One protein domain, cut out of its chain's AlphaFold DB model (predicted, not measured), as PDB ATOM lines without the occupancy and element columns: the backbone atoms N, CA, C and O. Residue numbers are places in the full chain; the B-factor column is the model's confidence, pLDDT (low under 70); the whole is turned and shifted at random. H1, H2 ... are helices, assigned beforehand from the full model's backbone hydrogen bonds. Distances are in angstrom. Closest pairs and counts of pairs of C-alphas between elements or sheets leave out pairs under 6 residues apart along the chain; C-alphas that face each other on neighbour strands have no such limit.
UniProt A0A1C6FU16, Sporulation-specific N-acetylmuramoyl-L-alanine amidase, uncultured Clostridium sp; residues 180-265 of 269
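What this domain is: This is residues 180 to 265 of the 269 residues of the protein "Sporulation-specific N-acetylmuramoyl-L-alanine amidase" of uncultured Clostridium sp (UniProt A0A1C6FU16). What does the model look like at first sight? A long single helix, H1, sticks out with residues 180 to 209 from a small compact head, in which two short helices, H2 and H3, pack on each other about perpendicular, with long loops beside them. The arm makes the length of the whole. What is it built of? The printed part has 86 residues with three named helices, in the order H1, H2, H3, and no named strand, and its class is all helix. How spread out is it? It is extended, with a radius of gyration of the C-alphas of 21.5 A, and its C-alphas span 72 by 29 by 17 A.

Where its parts are: Where does the first helix run? H1 holds residues 180 to 213, from C-alpha 180 at (73.168, -54.496, 37.461) to C-alpha 213 at (79.914, -93.830, 8.045), 49.6 A from first to last C-alpha. Where are the other two helices? H2 holds residues 228 to 236 and is 12.1 A long from first to last C-alpha. H3 holds residues 252 to 263, is 16.6 A long in the same sense, and ends with C-alpha 263 at (101.761, -94.734, -1.979).

How they stand to each other: How does H1 meet the head? H1 and H3 touch only at their ends, with residues 211 to 213 of H1 and residues 252 to 253 of H3. Their closest C-alphas, those of Thr 212 and Tyr 252, are 5.8 A apart, and their lines stand at a steep tilt of 63 degrees, running the same way. H1 and H2 are apart. How do the two short helices stand? H2 and H3 touch, with the C-alphas of Ala 230 and Val 259 closest at 5.2 A, and their lines are about perpendicular at 74 degrees. What do the backbone atoms show? In H1, H2 and H3 every O i to N i+4 pair is within hydrogen-bond range. Outside the helices, residues 215 to 216 form a short antiparallel pairing with residues 250 to 251.

The domain as a whole: How large is it? The two C-alphas farthest apart, those of Ser 180 and Cys 237, are 72.3 A apart. Without residues 180 to 209, which stand free, the body of 56 residues spans 28 by 25 by 17 A, with a radius of gyration of 10.4 A. Is the printed part whole, and which links are long? The printed part has no cut. The links from H1 to H2, residues 214 to 227, and from H2 to H3, residues 237 to 251, are long. How confident is the model? The mean pLDDT of the printed part is 92.6, and no printed residue is under 70.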
ATOM      1  N   SER A 180      74.082 -53.348  37.488       81.00
ATOM      2  CA  SER A 180      73.168 -54.496  37.461       81.00
ATOM      3  C   SER A 180      72.897 -54.977  36.035       81.00
ATOM      4  O   SER A 180      73.045 -56.163  35.760       81.00
ATOM      5  N   GLN A 181      72.554 -54.063  35.124       82.00
ATOM      6  CA  GLN A 181      72.318 -54.394  33.715       82.00
ATOM      7  C   GLN A 181      73.596 -54.885  33.025       82.00
ATOM      8  O   GLN A 181      73.540 -55.795  32.203       82.00
ATOM      9  N   TYR A 182      74.756 -54.328  33.381       86.25
ATOM     10  CA  TYR A 182      76.048 -54.805  32.893       86.25
ATOM     11  C   TYR A 182      76.312 -56.251  33.323       86.25
ATOM     12  O   TYR A 182      76.717 -57.074  32.503       86.25
ATOM     13  N   ASN A 183      76.061 -56.575  34.594       90.12
ATOM     14  CA  ASN A 183      76.251 -57.927  35.110       90.12
ATOM     15  C   ASN A 183      75.281 -58.924  34.466       90.12
ATOM     16  O   ASN A 183      75.717 -59.990  34.046       90.12
ATOM     17  N   GLU A 184      74.008 -58.559  34.312       93.38
ATOM     18  CA  GLU A 184      73.017 -59.400  33.633       93.38
ATOM     19  C   GLU A 184      73.407 -59.658  32.171       93.38
ATOM     20  O   GLU A 184      73.413 -60.802  31.713       93.38
ATOM     21  N   LEU A 185      73.828 -58.615  31.447       91.56
ATOM     22  CA  LEU A 185      74.320 -58.747  30.076       91.56
ATOM     23  C   LEU A 185      75.559 -59.649  30.004       91.56
ATOM     24  O   LEU A 185      75.669 -60.486  29.106       91.56
ATOM     25  N   LYS A 186      76.484 -59.501  30.954       93.56
ATOM     26  CA  LYS A 186      77.689 -60.325  31.042       93.56
ATOM     27  C   LYS A 186      77.350 -61.797  31.284       93.56
ATOM     28  O   LYS A 186      77.874 -62.646  30.569       93.56
ATOM     29  N   GLU A 187      76.453 -62.099  32.222       95.50
ATOM     30  CA  GLU A 187      75.986 -63.469  32.478       95.50
ATOM     31  C   GLU A 187      75.343 -64.087  31.229       95.50
ATOM     32  O   GLU A 187      75.588 -65.251  30.900       95.50
ATOM     33  N   LEU A 188      74.568 -63.298  30.480       95.81
ATOM     34  CA  LEU A 188      73.919 -63.744  29.249       95.81
ATOM     35  C   LEU A 188      74.938 -64.077  28.149       95.81
ATOM     36  O   LEU A 188      74.804 -65.098  27.469       95.81
ATOM     37  N   ILE A 189      75.983 -63.256  28.011       96.44
ATOM     38  CA  ILE A 189      77.096 -63.489  27.079       96.44
ATOM     39  C   ILE A 189      77.874 -64.749  27.468       96.44
ATOM     40  O   ILE A 189      78.168 -65.578  26.606       96.44
ATOM     41  N   GLU A 190      78.193 -64.922  28.751       97.00
ATOM     42  CA  GLU A 190      78.916 -66.099  29.246       97.00
ATOM     43  C   GLU A 190      78.114 -67.387  29.011       97.00
ATOM     44  O   GLU A 190      78.665 -68.382  28.529       97.00
ATOM     45  N   LYS A 191      76.797 -67.353  29.245       96.44
ATOM     46  CA  LYS A 191      75.901 -68.482  28.967       96.44
ATOM     47  C   LYS A 191      75.846 -68.824  27.476       96.44
ATOM     48  O   LYS A 191      76.007 -69.989  27.114       96.44
ATOM     49  N   GLN A 192      75.674 -67.829  26.605       96.81
ATOM     50  CA  GLN A 192      75.674 -68.055  25.155       96.81
ATOM     51  C   GLN A 192      77.021 -68.588  24.657       96.81
ATOM     52  O   GLN A 192      77.060 -69.464  23.792       96.81
ATOM     53  N   ALA A 193      78.136 -68.101  25.205       96.50
ATOM     54  CA  ALA A 193      79.464 -68.582  24.844       96.50
ATOM     55  C   ALA A 193      79.651 -70.070  25.191       96.50
ATOM     56  O   ALA A 193      80.227 -70.810  24.388       96.50
ATOM     57  N   ALA A 194      79.131 -70.516  26.340       96.06
ATOM     58  CA  ALA A 194      79.140 -71.923  26.730       96.06
ATOM     59  C   ALA A 194      78.279 -72.786  25.789       96.06
ATOM     60  O   ALA A 194      78.765 -73.786  25.262       96.06
ATOM     61  N   GLU A 195      77.051 -72.355  25.483       95.75
ATOM     62  CA  GLU A 195      76.163 -73.067  24.549       95.75
ATOM     63  C   GLU A 195      76.784 -73.192  23.145       95.75
ATOM     64  O   GLU A 195      76.738 -74.253  22.517       95.75
ATOM     65  N   ILE A 196      77.439 -72.135  22.655       95.25
ATOM     66  CA  ILE A 196      78.157 -72.157  21.374       95.25
ATOM     67  C   ILE A 196      79.347 -73.126  21.419       95.25
ATOM     68  O   ILE A 196      79.632 -73.791  20.418       95.25
ATOM     69  N   ALA A 197      80.066 -73.207  22.540       95.56
ATOM     70  CA  ALA A 197      81.177 -74.143  22.697       95.56
ATOM     71  C   ALA A 197      80.695 -75.602  22.639       95.56
ATOM     72  O   ALA A 197      81.292 -76.414  21.924       95.56
ATOM     73  N   ASP A 198      79.576 -75.910  23.294       94.56
ATOM     74  CA  ASP A 198      78.967 -77.241  23.265       94.56
ATOM     75  C   ASP A 198      78.461 -77.605  21.865       94.56
ATOM     76  O   ASP A 198      78.767 -78.685  21.353       94.56
ATOM     77  N   LEU A 199      77.778 -76.680  21.183       94.88
ATOM     78  CA  LEU A 199      77.335 -76.874  19.798       94.88
ATOM     79  C   LEU A 199      78.508 -77.128  18.845       94.88
ATOM     80  O   LEU A 199      78.413 -77.978  17.958       94.88
ATOM     81  N   LYS A 200      79.638 -76.435  19.028       94.31
ATOM     82  CA  LYS A 200      80.858 -76.692  18.246       94.31
ATOM     83  C   LYS A 200      81.398 -78.100  18.486       94.31
ATOM     84  O   LYS A 200      81.791 -78.758  17.524       94.31
ATOM     85  N   ASN A 201      81.394 -78.572  19.731       93.50
ATOM     86  CA  ASN A 201      81.836 -79.926  20.061       93.50
ATOM     87  C   ASN A 201      80.915 -80.984  19.429       93.50
ATOM     88  O   ASN A 201      81.393 -81.896  18.755       93.50
ATOM     89  N   ILE A 202      79.595 -80.812  19.549       93.19
ATOM     90  CA  ILE A 202      78.601 -81.691  18.916       93.19
ATOM     91  C   ILE A 202      78.792 -81.718  17.397       93.19
ATOM     92  O   ILE A 202      78.861 -82.794  16.805       93.19
ATOM     93  N   ASN A 203      78.953 -80.558  16.755       91.94
ATOM     94  CA  ASN A 203      79.201 -80.486  15.315       91.94
ATOM     95  C   ASN A 203      80.487 -81.215  14.911       91.94
ATOM     96  O   ASN A 203      80.489 -81.935  13.915       91.94
ATOM     97  N   GLN A 204      81.565 -81.098  15.692       91.75
ATOM     98  CA  GLN A 204      82.802 -81.832  15.420       91.75
ATOM     99  C   GLN A 204      82.596 -83.352  15.511       91.75
ATOM    100  O   GLN A 204      83.107 -84.096  14.671       91.75
ATOM    101  N   GLN A 205      81.831 -83.821  16.499       91.50
ATOM    102  CA  GLN A 205      81.489 -85.238  16.638       91.50
ATOM    103  C   GLN A 205      80.628 -85.726  15.469       91.50
ATOM    104  O   GLN A 205      80.922 -86.775  14.900       91.50
ATOM    105  N   LEU A 206      79.622 -84.950  15.062       90.19
ATOM    106  CA  LEU A 206      78.770 -85.268  13.915       90.19
ATOM    107  C   LEU A 206      79.577 -85.351  12.617       90.19
ATOM    108  O   LEU A 206      79.422 -86.317  11.874       90.19
ATOM    109  N   VAL A 207      80.482 -84.400  12.368       86.69
ATOM    110  CA  VAL A 207      81.384 -84.435  11.203       86.69
ATOM    111  C   VAL A 207      82.230 -85.707  11.209       86.69
ATOM    112  O   VAL A 207      82.343 -86.366  10.175       86.69
ATOM    113  N   ASN A 208      82.780 -86.097  12.362       84.06
ATOM    114  CA  ASN A 208      83.559 -87.329  12.478       84.06
ATOM    115  C   ASN A 208      82.702 -88.571  12.190       84.06
ATOM    116  O   ASN A 208      83.141 -89.453  11.453       84.06
ATOM    117  N   VAL A 209      81.479 -88.637  12.729       85.56
ATOM    118  CA  VAL A 209      80.552 -89.747  12.464       85.56
ATOM    119  C   VAL A 209      80.259 -89.833  10.972       85.56
ATOM    120  O   VAL A 209      80.505 -90.888  10.395       85.56
ATOM    121  N   VAL A 210      79.848 -88.729  10.338       83.19
ATOM    122  CA  VAL A 210      79.562 -88.668   8.896       83.19
ATOM    123  C   VAL A 210      80.760 -89.146   8.082       83.19
ATOM    124  O   VAL A 210      80.604 -90.002   7.219       83.19
ATOM    125  N   GLN A 211      81.973 -88.673   8.384       77.44
ATOM    126  CA  GLN A 211      83.177 -89.132   7.687       77.44
ATOM    127  C   GLN A 211      83.423 -90.632   7.861       77.44
ATOM    128  O   GLN A 211      83.863 -91.284   6.923       77.44
ATOM    129  N   THR A 212      83.155 -91.203   9.038       78.81
ATOM    130  CA  THR A 212      83.379 -92.638   9.279       78.81
ATOM    131  C   THR A 212      82.282 -93.551   8.738       78.81
ATOM    132  O   THR A 212      82.561 -94.730   8.518       78.81
ATOM    133  N   THR A 213      81.063 -93.046   8.527       82.62
ATOM    134  CA  THR A 213      79.914 -93.830   8.045       82.62
ATOM    135  C   THR A 213      79.611 -93.628   6.564       82.62
ATOM    136  O   THR A 213      78.844 -94.409   6.004       82.62
ATOM    137  N   MET A 214      80.197 -92.613   5.922       85.75
ATOM    138  CA  MET A 214      80.016 -92.369   4.495       85.75
ATOM    139  C   MET A 214      80.582 -93.530   3.671       85.75
ATOM    140  O   MET A 214      81.714 -93.980   3.880       85.75
ATOM    141  N   VAL A 215      79.761 -93.991   2.732       91.56
ATOM    142  CA  VAL A 215      80.105 -95.013   1.747       91.56
ATOM    143  C   VAL A 215      80.261 -94.325   0.399       91.56
ATOM    144  O   VAL A 215      79.407 -93.539  -0.012       91.56
ATOM    145  N   TYR A 216      81.378 -94.592  -0.264       93.38
ATOM    146  CA  TYR A 216      81.741 -94.022  -1.550       93.38
ATOM    147  C   TYR A 216      81.526 -95.070  -2.633       93.38
ATOM    148  O   TYR A 216      82.361 -95.949  -2.851       93.38
ATOM    149  N   ASP A 217      80.381 -94.964  -3.298       95.31
ATOM    150  CA  ASP A 217      79.986 -95.892  -4.352       95.31
ATOM    151  C   ASP A 217      80.679 -95.608  -5.688       95.31
ATOM    152  O   ASP A 217      80.826 -96.520  -6.491       95.31
ATOM    153  N   PHE A 218      81.164 -94.388  -5.927       95.12
ATOM    154  CA  PHE A 218      81.808 -94.015  -7.189       95.12
ATOM    155  C   PHE A 218      83.050 -93.154  -6.953       95.12
ATOM    156  O   PHE A 218      83.130 -92.416  -5.972       95.12
ATOM    157  N   ASN A 219      84.023 -93.231  -7.866       94.56
ATOM    158  CA  ASN A 219      85.191 -92.346  -7.880       94.56
ATOM    159  C   ASN A 219      84.854 -91.005  -8.562       94.56
ATOM    160  O   ASN A 219      85.318 -90.721  -9.664       94.56
ATOM    161  N   ASP A 220      83.990 -90.213  -7.931       94.25
ATOM    162  CA  ASP A 220      83.451 -88.955  -8.458       94.25
ATOM    163  C   ASP A 220      83.738 -87.767  -7.515       94.25
ATOM    164  O   ASP A 220      84.651 -87.812  -6.688       94.25
ATOM    165  N   ASP A 221      82.999 -86.664  -7.649       92.94
ATOM    166  CA  ASP A 221      83.151 -85.487  -6.782       92.94
ATOM    167  C   ASP A 221      82.624 -85.691  -5.352       92.94
ATOM    168  O   ASP A 221      82.969 -84.911  -4.462       92.94
ATOM    169  N   ASN A 222      81.852 -86.753  -5.095       89.31
ATOM    170  CA  ASN A 222      81.439 -87.120  -3.742       89.31
ATOM    171  C   ASN A 222      82.564 -87.840  -2.984       89.31
ATOM    172  O   ASN A 222      82.547 -87.862  -1.752       89.31
ATOM    173  N   MET A 223      83.559 -88.399  -3.682       93.38
ATOM    174  CA  MET A 223      84.743 -88.993  -3.066       93.38
ATOM    175  C   MET A 223      85.785 -87.917  -2.706       93.38
ATOM    176  O   MET A 223      86.098 -87.051  -3.528       93.38
ATOM    177  N   PRO A 224      86.405 -87.973  -1.508       92.56
ATOM    178  CA  PRO A 224      87.421 -87.012  -1.119       92.56
ATOM    179  C   PRO A 224      88.553 -86.953  -2.141       92.56
ATOM    180  O   PRO A 224      89.158 -87.971  -2.479       92.56
ATOM    181  N   SER A 225      88.886 -85.742  -2.589       94.69
ATOM    182  CA  SER A 225      89.861 -85.517  -3.663       94.69
ATOM    183  C   SER A 225      91.231 -86.151  -3.403       94.69
ATOM    184  O   SER A 225      91.910 -86.544  -4.348       94.69
ATOM    185  N   TRP A 226      91.615 -86.311  -2.131       94.56
ATOM    186  CA  TRP A 226      92.855 -86.975  -1.722       94.56
ATOM    187  C   TRP A 226      92.869 -88.493  -1.972       94.56
ATOM    188  O   TRP A 226      93.954 -89.072  -2.025       94.56
ATOM    189  N   ALA A 227      91.706 -89.141  -2.101       95.50
ATOM    190  CA  ALA A 227      91.574 -90.584  -2.312       95.50
ATOM    191  C   ALA A 227      91.427 -90.967  -3.791       95.50
ATOM    192  O   ALA A 227      91.908 -92.025  -4.198       95.50
ATOM    193  N   ARG A 228      90.818 -90.092  -4.602       96.56
ATOM    194  CA  ARG A 228      90.414 -90.388  -5.989       96.56
ATOM    195  C   ARG A 228      91.517 -90.955  -6.891       96.56
ATOM    196  O   ARG A 228      91.254 -91.947  -7.567       96.56
ATOM    197  N   PRO A 229      92.756 -90.415  -6.904       96.00
ATOM    198  CA  PRO A 229      93.811 -90.957  -7.766       96.00
ATOM    199  C   PRO A 229      94.233 -92.378  -7.373       96.00
ATOM    200  O   PRO A 229      94.518 -93.203  -8.235       96.00
ATOM    201  N   ALA A 230      94.254 -92.675  -6.070       96.56
ATOM    202  CA  ALA A 230      94.630 -93.991  -5.567       96.56
ATOM    203  C   ALA A 230      93.545 -95.033  -5.848       96.56
ATOM    204  O   ALA A 230      93.866 -96.148  -6.246       96.56
ATOM    205  N   VAL A 231      92.273 -94.656  -5.674       96.88
ATOM    206  CA  VAL A 231      91.138 -95.517  -6.029       96.88
ATOM    207  C   VAL A 231      91.124 -95.784  -7.528       96.88
ATOM    208  O   VAL A 231      90.970 -96.936  -7.915       96.88
ATOM    209  N   GLN A 232      91.386 -94.772  -8.363       96.38
ATOM    210  CA  GLN A 232      91.490 -94.974  -9.808       96.38
ATOM    211  C   GLN A 232      92.579 -95.993 -10.158       96.38
ATOM    212  O   GLN A 232      92.300 -96.963 -10.850       96.38
ATOM    213  N   ALA A 233      93.787 -95.848  -9.606       95.31
ATOM    214  CA  ALA A 233      94.875 -96.798  -9.847       95.31
ATOM    215  C   ALA A 233      94.553 -98.221  -9.346       95.31
ATOM    216  O   ALA A 233      94.928 -99.211  -9.977       95.31
ATOM    217  N   ALA A 234      93.841 -98.340  -8.222       95.62
ATOM    218  CA  ALA A 234      93.381 -99.626  -7.704       95.62
ATOM    219  C   ALA A 234      92.329-100.274  -8.621       95.62
ATOM    220  O   ALA A 234      92.353-101.490  -8.814       95.62
ATOM    221  N   MET A 235      91.439 -99.473  -9.217       94.69
ATOM    222  CA  MET A 235      90.470 -99.932 -10.215       94.69
ATOM    223  C   MET A 235      91.161-100.361 -11.513       94.69
ATOM    224  O   MET A 235      90.909-101.460 -12.003       94.69
ATOM    225  N   ASP A 236      92.084 -99.543 -12.026       94.69
ATOM    226  CA  ASP A 236      92.799 -99.788 -13.285       94.69
ATOM    227  C   ASP A 236      93.622-101.089 -13.238       94.69
ATOM    228  O   ASP A 236      93.687-101.825 -14.222       94.69
ATOM    229  N   CYS A 237      94.217-101.418 -12.082       92.44
ATOM    230  CA  CYS A 237      94.991-102.652 -11.894       92.44
ATOM    231  C   CYS A 237      94.152-103.864 -11.424       92.44
ATOM    232  O   CYS A 237      94.708-104.949 -11.179       92.44
ATOM    233  N   GLY A 238      92.832-103.677 -11.291       92.25
ATOM    234  CA  GLY A 238      91.846-104.690 -10.911       92.25
ATOM    235  C   GLY A 238      91.828-105.069  -9.428       92.25
ATOM    236  O   GLY A 238      91.228-106.080  -9.078       92.25
ATOM    237  N   ALA A 239      92.492-104.307  -8.554       91.88
ATOM    238  CA  ALA A 239      92.496-104.542  -7.108       91.88
ATOM    239  C   ALA A 239      91.170-104.143  -6.435       91.88
ATOM    240  O   ALA A 239      90.819-104.697  -5.395       91.88
ATOM    241  N   VAL A 240      90.430-103.208  -7.036       94.38
ATOM    242  CA  VAL A 240      89.088-102.792  -6.613       94.38
ATOM    243  C   VAL A 240      88.152-102.868  -7.815       94.38
ATOM    244  O   VAL A 240      88.474-102.363  -8.886       94.38
ATOM    245  N   GLN A 241      86.980-103.478  -7.648       93.25
ATOM    246  CA  GLN A 241      85.934-103.532  -8.669       93.25
ATOM    247  C   GLN A 241      84.573-103.270  -8.028       93.25
ATOM    248  O   GLN A 241      84.346-103.647  -6.880       93.25
ATOM    249  N   GLY A 242      83.697-102.597  -8.771       92.94
ATOM    250  CA  GLY A 242      82.328-102.351  -8.333       92.94
ATOM    251  C   GLY A 242      81.437-103.586  -8.466       92.94
ATOM    252  O   GLY A 242      81.805-104.572  -9.106       92.94
ATOM    253  N   ASP A 243      80.251-103.506  -7.870       93.62
ATOM    254  CA  ASP A 243      79.182-104.489  -8.047       93.62
ATOM    255  C   ASP A 243      78.592-104.471  -9.477       93.62
ATOM    256  O   ASP A 243      79.067-103.767 -10.370       93.62
ATOM    257  N   GLU A 244      77.517-105.231  -9.710       91.94
ATOM    258  CA  GLU A 244      76.817-105.294 -11.007       91.94
ATOM    259  C   GLU A 244      76.302-103.928 -11.507       91.94
ATOM    260  O   GLU A 244      76.015-103.765 -12.693       91.94
ATOM    261  N   GLN A 245      76.186-102.944 -10.614       91.44
ATOM    262  CA  GLN A 245      75.749-101.574 -10.891       91.44
ATOM    263  C   GLN A 245      76.932-100.588 -10.893       91.44
ATOM    264  O   GLN A 245      76.728 -99.382 -11.030       91.44
ATOM    265  N   GLY A 246      78.166-101.086 -10.763       90.31
ATOM    266  CA  GLY A 246      79.397-100.301 -10.739       90.31
ATOM    267  C   GLY A 246      79.697 -99.629  -9.399       90.31
ATOM    268  O   GLY A 246      80.592 -98.786  -9.353       90.31
ATOM    269  N   ARG A 247      78.985 -99.972  -8.317       94.81
ATOM    270  CA  ARG A 247      79.172 -99.356  -6.995       94.81
ATOM    271  C   ARG A 247      80.337 -99.993  -6.252       94.81
ATOM    272  O   ARG A 247      80.380-101.210  -6.090       94.81
ATOM    273  N   LEU A 248      81.263 -99.166  -5.780       95.44
ATOM    274  CA  LEU A 248      82.477 -99.584  -5.081       95.44
ATOM    275  C   LEU A 248      82.237 -99.900  -3.596       95.44
ATOM    276  O   LEU A 248      82.990-100.681  -3.023       95.44
ATOM    277  N   GLY A 249      81.225 -99.293  -2.962       93.62
ATOM    278  CA  GLY A 249      80.883 -99.549  -1.561       93.62
ATOM    279  C   GLY A 249      81.996 -99.228  -0.555       93.62
ATOM    280  O   GLY A 249      82.046 -99.838   0.512       93.62
ATOM    281  N   LEU A 250      82.912 -98.306  -0.874       94.50
ATOM    282  CA  LEU A 250      84.118 -98.079  -0.073       94.50
ATOM    283  C   LEU A 250      83.819 -97.211   1.145       94.50
ATOM    284  O   LEU A 250      83.331 -96.092   1.016       94.50
ATOM    285  N   SER A 251      84.186 -97.671   2.334       92.81
ATOM    286  CA  SER A 251      84.190 -96.827   3.528       92.81
ATOM    287  C   SER A 251      85.400 -95.890   3.542       92.81
ATOM    288  O   SER A 251      86.410 -96.103   2.865       92.81
ATOM    289  N   TYR A 252      85.375 -94.878   4.409       90.12
ATOM    290  CA  TYR A 252      86.542 -94.019   4.639       90.12
ATOM    291  C   TYR A 252      87.805 -94.799   5.060       90.12
ATOM    292  O   TYR A 252      88.925 -94.404   4.726       90.12
ATOM    293  N   LYS A 253      87.654 -95.925   5.775       90.50
ATOM    294  CA  LYS A 253      88.784 -96.797   6.140       90.50
ATOM    295  C   LYS A 253      89.371 -97.493   4.916       90.50
ATOM    296  O   LYS A 253      90.596 -97.558   4.810       90.50
ATOM    297  N   ASP A 254      88.522 -97.922   3.988       93.75
ATOM    298  CA  ASP A 254      88.949 -98.542   2.732       93.75
ATOM    299  C   ASP A 254      89.707 -97.526   1.875       93.75
ATOM    300  O   ASP A 254      90.823 -97.803   1.442       93.75
ATOM    301  N   LEU A 255      89.202 -96.289   1.757       94.50
ATOM    302  CA  LEU A 255      89.921 -95.205   1.073       94.50
ATOM    303  C   LEU A 255      91.314 -94.960   1.670       94.50
ATOM    304  O   LEU A 255      92.295 -94.781   0.945       94.50
ATOM    305  N   ARG A 256      91.431 -94.955   3.004       93.81
ATOM    306  CA  ARG A 256      92.718 -94.777   3.696       93.81
ATOM    307  C   ARG A 256      93.677 -95.940   3.442       93.81
ATOM    308  O   ARG A 256      94.876 -95.691   3.300       93.81
ATOM    309  N   ALA A 257      93.174 -97.173   3.398       95.00
ATOM    310  CA  ALA A 257      93.967 -98.357   3.078       95.00
ATOM    311  C   ALA A 257      94.467 -98.300   1.629       95.00
ATOM    312  O   ALA A 257      95.676 -98.329   1.409       95.00
ATOM    313  N   ILE A 258      93.565 -98.059   0.675       96.00
ATOM    314  CA  ILE A 258      93.872 -97.946  -0.757       96.00
ATOM    315  C   ILE A 258      94.915 -96.852  -1.013       96.00
ATOM    316  O   ILE A 258      95.905 -97.067  -1.705       96.00
ATOM    317  N   VAL A 259      94.775 -95.674  -0.393       96.56
ATOM    318  CA  VAL A 259      95.769 -94.594  -0.534       96.56
ATOM    319  C   VAL A 259      97.133 -94.983   0.030       96.56
ATOM    320  O   VAL A 259      98.162 -94.599  -0.532       96.56
ATOM    321  N   ARG A 260      97.177 -95.729   1.138       96.06
ATOM    322  CA  ARG A 260      98.441 -96.226   1.696       96.06
ATOM    323  C   ARG A 260      99.096 -97.222   0.742       96.06
ATOM    324  O   ARG A 260     100.289 -97.100   0.490       96.06
ATOM    325  N   GLU A 261      98.326 -98.160   0.209       95.19
ATOM    326  CA  GLU A 261      98.799 -99.171  -0.737       95.19
ATOM    327  C   GLU A 261      99.318 -98.533  -2.032       95.19
ATOM    328  O   GLU A 261     100.437 -98.819  -2.461       95.19
ATOM    329  N   TYR A 262      98.573 -97.572  -2.581       95.56
ATOM    330  CA  TYR A 262      98.985 -96.776  -3.734       95.56
ATOM    331  C   TYR A 262     100.324 -96.064  -3.501       95.56
ATOM    332  O   TYR A 262     101.233 -96.158  -4.321       95.56
ATOM    333  N   ARG A 263     100.498 -95.409  -2.343       93.81
ATOM    334  CA  ARG A 263     101.761 -94.734  -1.979       93.81
ATOM    335  C   ARG A 263     102.932 -95.697  -1.788       93.81
ATOM    336  O   ARG A 263     104.077 -95.292  -1.955       93.81
ATOM    337  N   CYS A 264     102.653 -96.948  -1.442       93.75
ATOM    338  CA  CYS A 264     103.646 -98.016  -1.369       93.75
ATOM    339  C   CYS A 264     103.911 -98.683  -2.734       93.75
ATOM    340  O   CYS A 264     104.723 -99.602  -2.799       93.75
ATOM    341  N   GLY A 265     103.262 -98.227  -3.812       91.31
ATOM    342  CA  GLY A 265     103.480 -98.710  -5.176       91.31
ATOM    343  C   GLY A 265     102.782-100.028  -5.510       91.31
ATOM    344  O   GLY A 265     103.093-100.624  -6.536       91.31
TER     345      GLY A 265